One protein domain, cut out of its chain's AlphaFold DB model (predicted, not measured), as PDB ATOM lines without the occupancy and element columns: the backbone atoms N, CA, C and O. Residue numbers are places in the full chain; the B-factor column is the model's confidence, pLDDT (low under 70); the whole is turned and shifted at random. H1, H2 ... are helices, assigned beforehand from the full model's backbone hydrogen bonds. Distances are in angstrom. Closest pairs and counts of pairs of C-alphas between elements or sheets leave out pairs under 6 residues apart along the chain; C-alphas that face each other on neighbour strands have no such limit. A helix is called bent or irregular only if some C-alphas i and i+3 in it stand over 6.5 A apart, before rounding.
ATOM      1  N   LEU A   2     100.666 186.401 204.531       40.53
ATOM      2  CA  LEU A   2     100.633 185.612 203.278       40.53
ATOM      3  C   LEU A   2      99.625 186.150 202.229       40.53
ATOM      4  O   LEU A   2      99.888 186.109 201.033       40.53
ATOM      5  N   ALA A   3      98.501 186.721 202.684       43.34
ATOM      6  CA  ALA A   3      97.407 187.205 201.833       43.34
ATOM      7  C   ALA A   3      97.737 188.447 200.973       43.34
ATOM      8  O   ALA A   3      97.155 188.601 199.910       43.34
ATOM      9  N   CYS A   4      98.690 189.300 201.379       45.09
ATOM     10  CA  CYS A   4      99.147 190.431 200.548       45.09
ATOM     11  C   CYS A   4     100.287 190.052 199.595       45.09
ATOM     12  O   CYS A   4     100.668 190.850 198.742       45.09
ATOM     13  N   LEU A   5     100.854 188.851 199.744       49.31
ATOM     14  CA  LEU A   5     102.039 188.420 199.008       49.31
ATOM     15  C   LEU A   5     101.674 187.705 197.711       49.31
ATOM     16  O   LEU A   5     102.192 188.046 196.654       49.31
ATOM     17  N   ILE A   6     100.711 186.789 197.806       55.44
ATOM     18  CA  ILE A   6     100.158 186.040 196.677       55.44
ATOM     19  C   ILE A   6      99.722 186.973 195.529       55.44
ATOM     20  O   ILE A   6     100.101 186.697 194.393       55.44
ATOM     21  N   PRO A   7      99.035 188.111 195.763       61.44
ATOM     22  CA  PRO A   7      98.602 188.990 194.683       61.44
ATOM     23  C   PRO A   7      99.768 189.629 193.930       61.44
ATOM     24  O   PRO A   7      99.738 189.653 192.711       61.44
ATOM     25  N   SER A   8     100.813 190.107 194.615       55.56
ATOM     26  CA  SER A   8     101.924 190.809 193.952       55.56
ATOM     27  C   SER A   8     102.825 189.854 193.170       55.56
ATOM     28  O   SER A   8     103.276 190.206 192.081       55.56
ATOM     29  N   THR A   9     103.065 188.649 193.694       59.44
ATOM     30  CA  THR A   9     103.861 187.624 193.006       59.44
ATOM     31  C   THR A   9     103.108 187.039 191.815       59.44
ATOM     32  O   THR A   9     103.696 186.836 190.754       59.44
ATOM     33  N   ILE A  10     101.796 186.810 191.971       64.50
ATOM     34  CA  ILE A  10     100.921 186.393 190.873       64.50
ATOM     35  C   ILE A  10     100.841 187.503 189.830       64.50
ATOM     36  O   ILE A  10     100.947 187.212 188.647       64.50
ATOM     37  N   PHE A  11     100.718 188.765 190.242       68.81
ATOM     38  CA  PHE A  11     100.619 189.883 189.315       68.81
ATOM     39  C   PHE A  11     101.886 190.015 188.467       68.81
ATOM     40  O   PHE A  11     101.789 189.980 187.248       68.81
ATOM     41  N   ILE A  12     103.075 190.063 189.077       70.00
ATOM     42  CA  ILE A  12     104.341 190.171 188.330       70.00
ATOM     43  C   ILE A  12     104.565 188.930 187.458       70.00
ATOM     44  O   ILE A  12     104.910 189.061 186.287       70.00
ATOM     45  N   GLY A  13     104.325 187.732 187.997       69.56
ATOM     46  CA  GLY A  13     104.497 186.492 187.244       69.56
ATOM     47  C   GLY A  13     103.558 186.397 186.044       69.56
ATOM     48  O   GLY A  13     104.020 186.154 184.936       69.56
ATOM     49  N   ILE A  14     102.260 186.639 186.235       75.19
ATOM     50  CA  ILE A  14     101.263 186.576 185.157       75.19
ATOM     51  C   ILE A  14     101.499 187.679 184.127       75.19
ATOM     52  O   ILE A  14     101.406 187.402 182.936       75.19
ATOM     53  N   PHE A  15     101.813 188.909 184.542       76.44
ATOM     54  CA  PHE A  15     101.969 190.014 183.595       76.44
ATOM     55  C   PHE A  15     103.237 189.864 182.752       76.44
ATOM     56  O   PHE A  15     103.189 190.050 181.538       76.44
ATOM     57  N   VAL A  16     104.358 189.471 183.369       75.25
ATOM     58  CA  VAL A  16     105.625 189.261 182.656       75.25
ATOM     59  C   VAL A  16     105.543 188.022 181.763       75.25
ATOM     60  O   VAL A  16     105.853 188.112 180.578       75.25
ATOM     61  N   LEU A  17     105.065 186.883 182.279       77.75
ATOM     62  CA  LEU A  17     104.932 185.658 181.477       77.75
ATOM     63  C   LEU A  17     103.867 185.810 180.383       77.75
ATOM     64  O   LEU A  17     104.065 185.337 179.269       77.75
ATOM     65  N   GLY A  18     102.763 186.500 180.676       81.88
ATOM     66  CA  GLY A  18     101.712 186.802 179.707       81.88
ATOM     67  C   GLY A  18     102.196 187.747 178.610       81.88
ATOM     68  O   GLY A  18     101.970 187.476 177.433       81.88
ATOM     69  N   GLY A  19     102.918 188.811 178.971       81.25
ATOM     70  CA  GLY A  19     103.531 189.729 178.009       81.25
ATOM     71  C   GLY A  19     104.536 189.028 177.096       81.25
ATOM     72  O   GLY A  19     104.479 189.199 175.878       81.25
ATOM     73  N   LEU A  20     105.396 188.174 177.659       80.12
ATOM     74  CA  LEU A  20     106.345 187.368 176.887       80.12
ATOM     75  C   LEU A  20     105.627 186.375 175.967       80.12
ATOM     76  O   LEU A  20     105.951 186.306 174.786       80.12
ATOM     77  N   ALA A  21     104.596 185.679 176.451       83.94
ATOM     78  CA  ALA A  21     103.803 184.775 175.619       83.94
ATOM     79  C   ALA A  21     103.129 185.510 174.446       83.94
ATOM     80  O   ALA A  21     103.163 185.025 173.316       83.94
ATOM     81  N   VAL A  22     102.562 186.699 174.681       86.88
ATOM     82  CA  VAL A  22     101.967 187.528 173.618       86.88
ATOM     83  C   VAL A  22     103.027 187.965 172.604       86.88
ATOM     84  O   VAL A  22     102.782 187.867 171.398       86.88
ATOM     85  N   MET A  23     104.205 188.390 173.071       82.81
ATOM     86  CA  MET A  23     105.328 188.750 172.200       82.81
ATOM     87  C   MET A  23     105.795 187.563 171.349       82.81
ATOM     88  O   MET A  23     105.935 187.732 170.141       82.81
ATOM     89  N   LEU A  24     105.940 186.356 171.912       83.12
ATOM     90  CA  LEU A  24     106.308 185.155 171.144       83.12
ATOM     91  C   LEU A  24     105.276 184.788 170.080       83.12
ATOM     92  O   LEU A  24     105.636 184.367 168.981       83.12
ATOM     93  N   VAL A  25     103.986 184.910 170.405       86.00
ATOM     94  CA  VAL A  25     102.910 184.585 169.461       86.00
ATOM     95  C   VAL A  25     102.930 185.546 168.273       86.00
ATOM     96  O   VAL A  25     102.703 185.121 167.138       86.00
ATOM     97  N   LYS A  26     103.206 186.832 168.520       88.44
ATOM     98  CA  LYS A  26     103.251 187.864 167.476       88.44
ATOM     99  C   LYS A  26     104.567 187.868 166.699       88.44
ATOM    100  O   LYS A  26     104.534 188.054 165.486       88.44
ATOM    101  N   PHE A  27     105.694 187.637 167.369       87.62
ATOM    102  CA  PHE A  27     107.037 187.815 166.818       87.62
ATOM    103  C   PHE A  27     107.990 186.678 167.241       87.62
ATOM    104  O   PHE A  27     108.945 186.907 167.983       87.62
ATOM    105  N   PRO A  28     107.790 185.439 166.748       84.19
ATOM    106  CA  PRO A  28     108.586 184.279 167.168       84.19
ATOM    107  C   PRO A  28     110.059 184.354 166.732       84.19
ATOM    108  O   PRO A  28     110.907 183.686 167.312       84.19
ATOM    109  N   CYS A  29     110.364 185.154 165.708       87.06
ATOM    110  CA  CYS A  29     111.715 185.321 165.172       87.06
ATOM    111  C   CYS A  29     112.465 186.520 165.763       87.06
ATOM    112  O   CYS A  29     113.584 186.803 165.338       87.06
ATOM    113  N   MET A  30     111.867 187.248 166.708       84.31
ATOM    114  CA  MET A  30     112.513 188.412 167.304       84.31
ATOM    115  C   MET A  30     113.557 187.959 168.343       84.31
ATOM    116  O   MET A  30     113.245 187.128 169.197       84.31
ATOM    117  N   PRO A  31     114.799 188.470 168.310       74.38
ATOM    118  CA  PRO A  31     115.738 188.296 169.421       74.38
ATOM    119  C   PRO A  31     115.136 188.902 170.705       74.38
ATOM    120  O   PRO A  31     114.481 189.942 170.601       74.38
ATOM    121  N   PRO A  32     115.321 188.322 171.909       67.88
ATOM    122  CA  PRO A  32     116.272 187.273 172.305       67.88
ATOM    123  C   PRO A  32     115.693 185.842 172.333       67.88
ATOM    124  O   PRO A  32     116.284 184.956 172.952       67.88
ATOM    125  N   PHE A  33     114.537 185.600 171.714       82.62
ATOM    126  CA  PHE A  33     113.856 184.305 171.789       82.62
ATOM    127  C   PHE A  33     114.620 183.204 171.039       82.62
ATOM    128  O   PHE A  33     115.252 183.459 170.007       82.62
ATOM    129  N   LEU A  34     114.525 181.959 171.516       81.38
ATOM    130  CA  LEU A  34     115.121 180.761 170.904       81.38
ATOM    131  C   LEU A  34     114.680 180.592 169.447       81.38
ATOM    132  O   LEU A  34     115.446 180.090 168.627       81.38
ATOM    133  N   GLY A  35     113.475 181.064 169.109       86.06
ATOM    134  CA  GLY A  35     112.968 181.079 167.739       86.06
ATOM    135  C   GLY A  35     113.885 181.813 166.758       86.06
ATOM    136  O   GLY A  35     114.088 181.331 165.645       86.06
ATOM    137  N   SER A  36     114.527 182.906 167.184       85.31
ATOM    138  CA  SER A  36     115.466 183.676 166.351       85.31
ATOM    139  C   SER A  36     116.726 182.895 165.946       85.31
ATOM    140  O   SER A  36     117.382 183.250 164.966       85.31
ATOM    141  N   MET A  37     117.056 181.814 166.665       84.06
ATOM    142  CA  MET A  37     118.216 180.964 166.377       84.06
ATOM    143  C   MET A  37     117.914 179.840 165.377       84.06
ATOM    144  O   MET A  37     118.851 179.193 164.915       84.06
ATOM    145  N   LEU A  38     116.645 179.591 165.026       90.00
ATOM    146  CA  LEU A  38     116.310 178.593 164.008       90.00
ATOM    147  C   LEU A  38     116.604 179.116 162.599       90.00
ATOM    148  O   LEU A  38     116.188 180.216 162.225       90.00
ATOM    149  N   ASP A  39     117.206 178.264 161.768       90.44
ATOM    150  CA  ASP A  39     117.470 178.557 160.352       90.44
ATOM    151  C   ASP A  39     116.192 178.907 159.577       90.44
ATOM    152  O   ASP A  39     116.217 179.703 158.641       90.44
ATOM    153  N   THR A  40     115.046 178.380 160.013       90.81
ATOM    154  CA  THR A  40     113.725 178.672 159.443       90.81
ATOM    155  C   THR A  40     113.366 180.159 159.547       90.81
ATOM    156  O   THR A  40     112.884 180.733 158.573       90.81
ATOM    157  N   CYS A  41     113.673 180.806 160.682       87.94
ATOM    158  CA  CYS A  41     113.479 182.250 160.852       87.94
ATOM    159  C   CYS A  41     114.435 183.062 159.971       87.94
ATOM    160  O   CYS A  41     114.040 184.102 159.449       87.94
ATOM    161  N   ARG A  42     115.673 182.589 159.762       86.12
ATOM    162  CA  ARG A  42     116.639 183.254 158.870       86.12
ATOM    163  C   ARG A  42     116.243 183.162 157.400       86.12
ATOM    164  O   ARG A  42     116.459 184.110 156.654       86.12
ATOM    165  N   ALA A  43     115.648 182.043 156.995       91.00
ATOM    166  CA  ALA A  43     115.165 181.825 155.636       91.00
ATOM    167  C   ALA A  43     113.826 182.530 155.335       91.00
ATOM    168  O   ALA A  43     113.334 182.436 154.212       91.00
ATOM    169  N   GLY A  44     113.213 183.201 156.320       88.00
ATOM    170  CA  GLY A  44     111.898 183.833 156.172       88.00
ATOM    171  C   GLY A  44     110.751 182.833 155.994       88.00
ATOM    172  O   GLY A  44     109.679 183.201 155.519       88.00
ATOM    173  N   ILE A  45     110.967 181.565 156.352       90.81
ATOM    174  CA  ILE A  45     109.959 180.513 156.240       90.81
ATOM    175  C   ILE A  45     109.062 180.574 157.478       90.81
ATOM    176  O   ILE A  45     109.539 180.659 158.613       90.81
ATOM    177  N   GLU A  46     107.746 180.504 157.279       89.88
ATOM    178  CA  GLU A  46     106.813 180.491 158.400       89.88
ATOM    179  C   GLU A  46     107.001 179.233 159.260       89.88
ATOM    180  O   GLU A  46     106.848 178.100 158.803       89.88
ATOM    181  N   LEU A  47     107.303 179.430 160.547       88.25
ATOM    182  CA  LEU A  47     107.346 178.330 161.508       88.25
ATOM    183  C   LEU A  47     105.966 177.699 161.672       88.25
ATOM    184  O   LEU A  47     105.008 178.392 162.032       88.25
ATOM    185  N   GLY A  48     105.908 176.376 161.519       92.12
ATOM    186  CA  GLY A  48     104.720 175.586 161.819       92.12
ATOM    187  C   GLY A  48     104.266 175.762 163.271       92.12
ATOM    188  O   GLY A  48     105.080 175.901 164.189       92.12
ATOM    189  N   ILE A  49     102.948 175.722 163.483       91.00
ATOM    190  CA  ILE A  49     102.303 175.948 164.789       91.00
ATOM    191  C   ILE A  49     102.889 175.030 165.872       91.00
ATOM    192  O   ILE A  49     103.147 175.481 166.985       91.00
ATOM    193  N   SER A  50     103.175 173.768 165.539       91.50
ATOM    194  CA  SER A  50     103.755 172.798 166.476       91.50
ATOM    195  C   SER A  50     105.111 173.244 167.026       91.50
ATOM    196  O   SER A  50     105.336 173.160 168.230       91.50
ATOM    197  N   VAL A  51     105.997 173.775 166.176       89.50
ATOM    198  CA  VAL A  51     107.324 174.250 166.607       89.50
ATOM    199  C   VAL A  51     107.188 175.501 167.473       89.50
ATOM    200  O   VAL A  51     107.865 175.611 168.494       89.50
ATOM    201  N   ARG A  52     106.260 176.407 167.130       89.06
ATOM    202  CA  ARG A  52     105.971 177.600 167.946       89.06
ATOM    203  C   ARG A  52     105.495 177.230 169.353       89.06
ATOM    204  O   ARG A  52     105.968 177.818 170.320       89.06
ATOM    205  N   ILE A  53     104.603 176.243 169.475       89.56
ATOM    206  CA  ILE A  53     104.121 175.762 170.780       89.56
ATOM    207  C   ILE A  53     105.273 175.158 171.590       89.56
ATOM    208  O   ILE A  53     105.403 175.465 172.771       89.56
ATOM    209  N   ILE A  54     106.132 174.346 170.966       89.06
ATOM    210  CA  ILE A  54     107.291 173.748 171.647       89.06
ATOM    211  C   ILE A  54     108.239 174.838 172.163       89.06
ATOM    212  O   ILE A  54     108.622 174.793 173.330       89.06
ATOM    213  N   LEU A  55     108.575 175.833 171.336       86.19
ATOM    214  CA  LEU A  55     109.432 176.953 171.740       86.19
ATOM    215  C   LEU A  55     108.837 177.728 172.916       86.19
ATOM    216  O   LEU A  55     109.534 177.981 173.894       86.19
ATOM    217  N   LEU A  56     107.538 178.026 172.860       86.69
ATOM    218  CA  LEU A  56     106.844 178.736 173.929       86.69
ATOM    219  C   LEU A  56     106.851 177.947 175.243       86.69
ATOM    220  O   LEU A  56     107.101 178.522 176.299       86.69
ATOM    221  N   VAL A  57     106.632 176.631 175.191       85.81
ATOM    222  CA  VAL A  57     106.702 175.767 176.380       85.81
ATOM    223  C   VAL A  57     108.122 175.725 176.943       85.81
ATOM    224  O   VAL A  57     108.297 175.845 178.153       85.81
ATOM    225  N   VAL A  58     109.138 175.585 176.089       82.81
ATOM    226  CA  VAL A  58     110.542 175.546 176.522       82.81
ATOM    227  C   VAL A  58     110.937 176.856 177.196       82.81
ATOM    228  O   VAL A  58     111.460 176.833 178.309       82.81
ATOM    229  N   GLU A  59     110.641 177.997 176.580       81.62
ATOM    230  CA  GLU A  59     110.957 179.301 177.165       81.62
ATOM    231  C   GLU A  59     110.179 179.571 178.450       81.62
ATOM    232  O   GLU A  59     110.756 180.050 179.427       81.62
ATOM    233  N   PHE A  60     108.903 179.185 178.506       80.62
ATOM    234  CA  PHE A  60     108.112 179.280 179.729       80.62
ATOM    235  C   PHE A  60     108.730 178.463 180.871       80.62
ATOM    236  O   PHE A  60     108.849 178.952 181.994       80.62
ATOM    237  N   VAL A  61     109.180 177.237 180.589       77.25
ATOM    238  CA  VAL A  61     109.851 176.376 181.575       77.25
ATOM    239  C   VAL A  61     111.187 176.974 182.031       77.25
ATOM    240  O   VAL A  61     111.550 176.813 183.194       77.25
ATOM    241  N   ILE A  62     111.900 177.694 181.160       74.31
ATOM    242  CA  ILE A  62     113.156 178.383 181.508       74.31
ATOM    243  C   ILE A  62     112.897 179.634 182.366       74.31
ATOM    244  O   ILE A  62     113.673 179.924 183.278       74.31
ATOM    245  N   LEU A  63     111.807 180.360 182.107       73.44
ATOM    246  CA  LEU A  63     111.453 181.608 182.794       73.44
ATOM    247  C   LEU A  63     110.704 181.393 184.117       73.44
ATOM    248  O   LEU A  63     110.760 182.231 185.014       73.44
ATOM    249  N   LEU A  64     110.003 180.276 184.289       71.94
ATOM    250  CA  LEU A  64     109.244 180.016 185.513       71.94
ATOM    251  C   LEU A  64     110.129 180.027 186.787       71.94
ATOM    252  O   LEU A  64     109.756 180.685 187.763       71.94
ATOM    253  N   PRO A  65     111.316 179.389 186.814       67.12
ATOM    254  CA  PRO A  65     112.195 179.399 187.980       67.12
ATOM    255  C   PRO A  65     112.741 180.786 188.331       67.12
ATOM    256  O   PRO A  65     112.918 181.072 189.515       67.12
ATOM    257  N   THR A  66     112.982 181.665 187.349       68.19
ATOM    258  CA  THR A  66     113.484 183.025 187.625       68.19
ATOM    259  C   THR A  66     112.437 183.877 188.309       68.19
ATOM    260  O   THR A  66     112.747 184.563 189.283       68.19
ATOM    261  N   VAL A  67     111.186 183.782 187.861       69.25
ATOM    262  CA  VAL A  67     110.052 184.472 188.482       69.25
ATOM    263  C   VAL A  67     109.844 183.971 189.912       69.25
ATOM    264  O   VAL A  67     109.651 184.771 190.829       69.25
ATOM    265  N   VAL A  68     109.924 182.658 190.142       68.25
ATOM    266  CA  VAL A  68     109.798 182.083 191.492       68.25
ATOM    267  C   VAL A  68     110.950 182.535 192.399       68.25
ATOM    268  O   VAL A  68     110.705 182.956 193.531       68.25
ATOM    269  N   ALA A  69     112.190 182.522 191.902       66.88
ATOM    270  CA  ALA A  69     113.363 182.965 192.654       66.88
ATOM    271  C   ALA A  69     113.316 184.467 192.989       66.88
ATOM    272  O   ALA A  69     113.570 184.857 194.129       66.88
ATOM    273  N   ALA A  70     112.926 185.316 192.032       65.88
ATOM    274  CA  ALA A  70     112.766 186.753 192.246       65.88
ATOM    275  C   ALA A  70     111.718 187.054 193.331       65.88
ATOM    276  O   ALA A  70     111.943 187.884 194.214       65.88
ATOM    277  N   ASN A  71     110.604 186.324 193.326       66.06
ATOM    278  CA  ASN A  71     109.557 186.474 194.334       66.06
ATOM    279  C   ASN A  71     110.002 186.006 195.732       66.06
ATOM    280  O   ASN A  71     109.678 186.652 196.732       66.06
ATOM    281  N   TYR A  72     110.780 184.922 195.815       66.00
ATOM    282  CA  TYR A  72     111.350 184.443 197.079       66.00
ATOM    283  C   TYR A  72     112.290 185.478 197.713       66.00
ATOM    284  O   TYR A  72     112.240 185.747 198.914       66.00
ATOM    285  N   ASN A  73     113.104 186.116 196.884       61.44
ATOM    286  CA  ASN A  73     114.045 187.145 197.297       61.44
ATOM    287  C   ASN A  73     113.365 188.387 197.899       61.44
ATOM    288  O   ASN A  73     113.788 188.896 198.939       61.44
ATOM    289  N   VAL A  74     112.265 188.841 197.292       63.84
ATOM    290  CA  VAL A  74     111.456 189.950 197.830       63.84
ATOM    291  C   VAL A  74     110.834 189.577 199.183       63.84
ATOM    292  O   VAL A  74     110.735 190.422 200.077       63.84
ATOM    293  N   TYR A  75     110.449 188.309 199.365       64.81
ATOM    294  CA  TYR A  75     109.923 187.810 200.636       64.81
ATOM    295  C   TYR A  75     110.975 187.826 201.751       64.81
ATOM    296  O   TYR A  75     110.717 188.371 202.826       64.81
ATOM    297  N   ALA A  76     112.167 187.282 201.485       61.88
ATOM    298  CA  ALA A  76     113.258 187.244 202.456       61.88
ATOM    299  C   ALA A  76     113.650 188.656 202.930       61.88
ATOM    300  O   ALA A  76     113.806 188.888 204.131       61.88
ATOM    301  N   LEU A  77     113.712 189.623 202.006       61.25
ATOM    302  CA  LEU A  77     114.021 191.018 202.326       61.25
ATOM    303  C   LEU A  77     112.961 191.666 203.234       61.25
ATOM    304  O   LEU A  77     113.308 192.352 204.195       61.25
ATOM    305  N   ARG A  78     111.668 191.425 202.976       64.12
ATOM    306  CA  ARG A  78     110.579 191.960 203.814       64.12
ATOM    307  C   ARG A  78     110.547 191.350 205.213       64.12
ATOM    308  O   ARG A  78     110.247 192.067 206.163       64.12
ATOM    309  N   CYS A  79     110.865 190.064 205.358       58.75
ATOM    310  CA  CYS A  79     110.945 189.433 206.677       58.75
ATOM    311  C   CYS A  79     112.088 190.000 207.532       58.75
ATOM    312  O   CYS A  79     111.911 190.164 208.739       58.75
ATOM    313  N   ASN A  80     113.220 190.369 206.921       58.53
ATOM    314  CA  ASN A  80     114.309 191.030 207.647       58.53
ATOM    315  C   ASN A  80     113.878 192.391 208.228       58.53
ATOM    316  O   ASN A  80     114.292 192.738 209.327       58.53
ATOM    317  N   LEU A  81     113.004 193.128 207.534       57.53
ATOM    318  CA  LEU A  81     112.518 194.444 207.971       57.53
ATOM    319  C   LEU A  81     111.456 194.385 209.080       57.53
ATOM    320  O   LEU A  81     111.288 195.361 209.800       57.53
ATOM    321  N   SER A  82     110.726 193.274 209.232       59.12
ATOM    322  CA  SER A  82     109.635 193.164 210.216       59.12
ATOM    323  C   SER A  82     110.049 192.527 211.547       59.12
ATOM    324  O   SER A  82     109.182 192.186 212.345       59.12
ATOM    325  N   SER A  83     111.340 192.269 211.757       56.66
ATOM    326  CA  SER A  83     111.842 191.472 212.889       56.66
ATOM    327  C   SER A  83     112.096 192.282 214.170       56.66
ATOM    328  O   SER A  83     112.775 191.787 215.064       56.66
TER     329      SER A  83
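This is residues 2 to 83 of the 235 residues of an uncharacterized protein of Folsomia candida (UniProt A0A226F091). Two long helices, H1 and the bent H4, run side by side in opposite ways as a loose rod, with two short helices, H2 and H3, in a small head at one end. Residues 76 to 83 stick out at the other. The 82 printed residues, all helix by class, have H1, H2, H3, H4 in order, a radius of gyration of the C-alphas of 16.8 A and spans of 58 by 18 by 16 A.

H1 is residues 2 to 26, and H4, residues 49 to 81, was assigned as one helix by its hydrogen bonds but is bent, with C-alphas 62 and 65 6.6 A apart. Its arms are H4a, residues 49 to 62, and H4b, residues 65 to 81. H1 touches H4a with residues 17 to 25 alone, closest C-alphas Ala 21 and Leu 56, 7.0 A. H2, residues 34 to 37, touches H4a; H3, residues 39 to 42, touches no helix. O to N i+4 pairs are within hydrogen-bond range throughout H4a and H4b, and 19 of 21 in H1.

H1 runs 36.0 A from C-alpha 2 at (100.633, 185.612, 203.278) to C-alpha 26 at (103.251, 187.864, 167.476), and H4b ends with C-alpha 81 at (112.518, 194.444, 207.971).

The printed part has no cut; pLDDT is under 70 in 31 residues, among them 65 to 83.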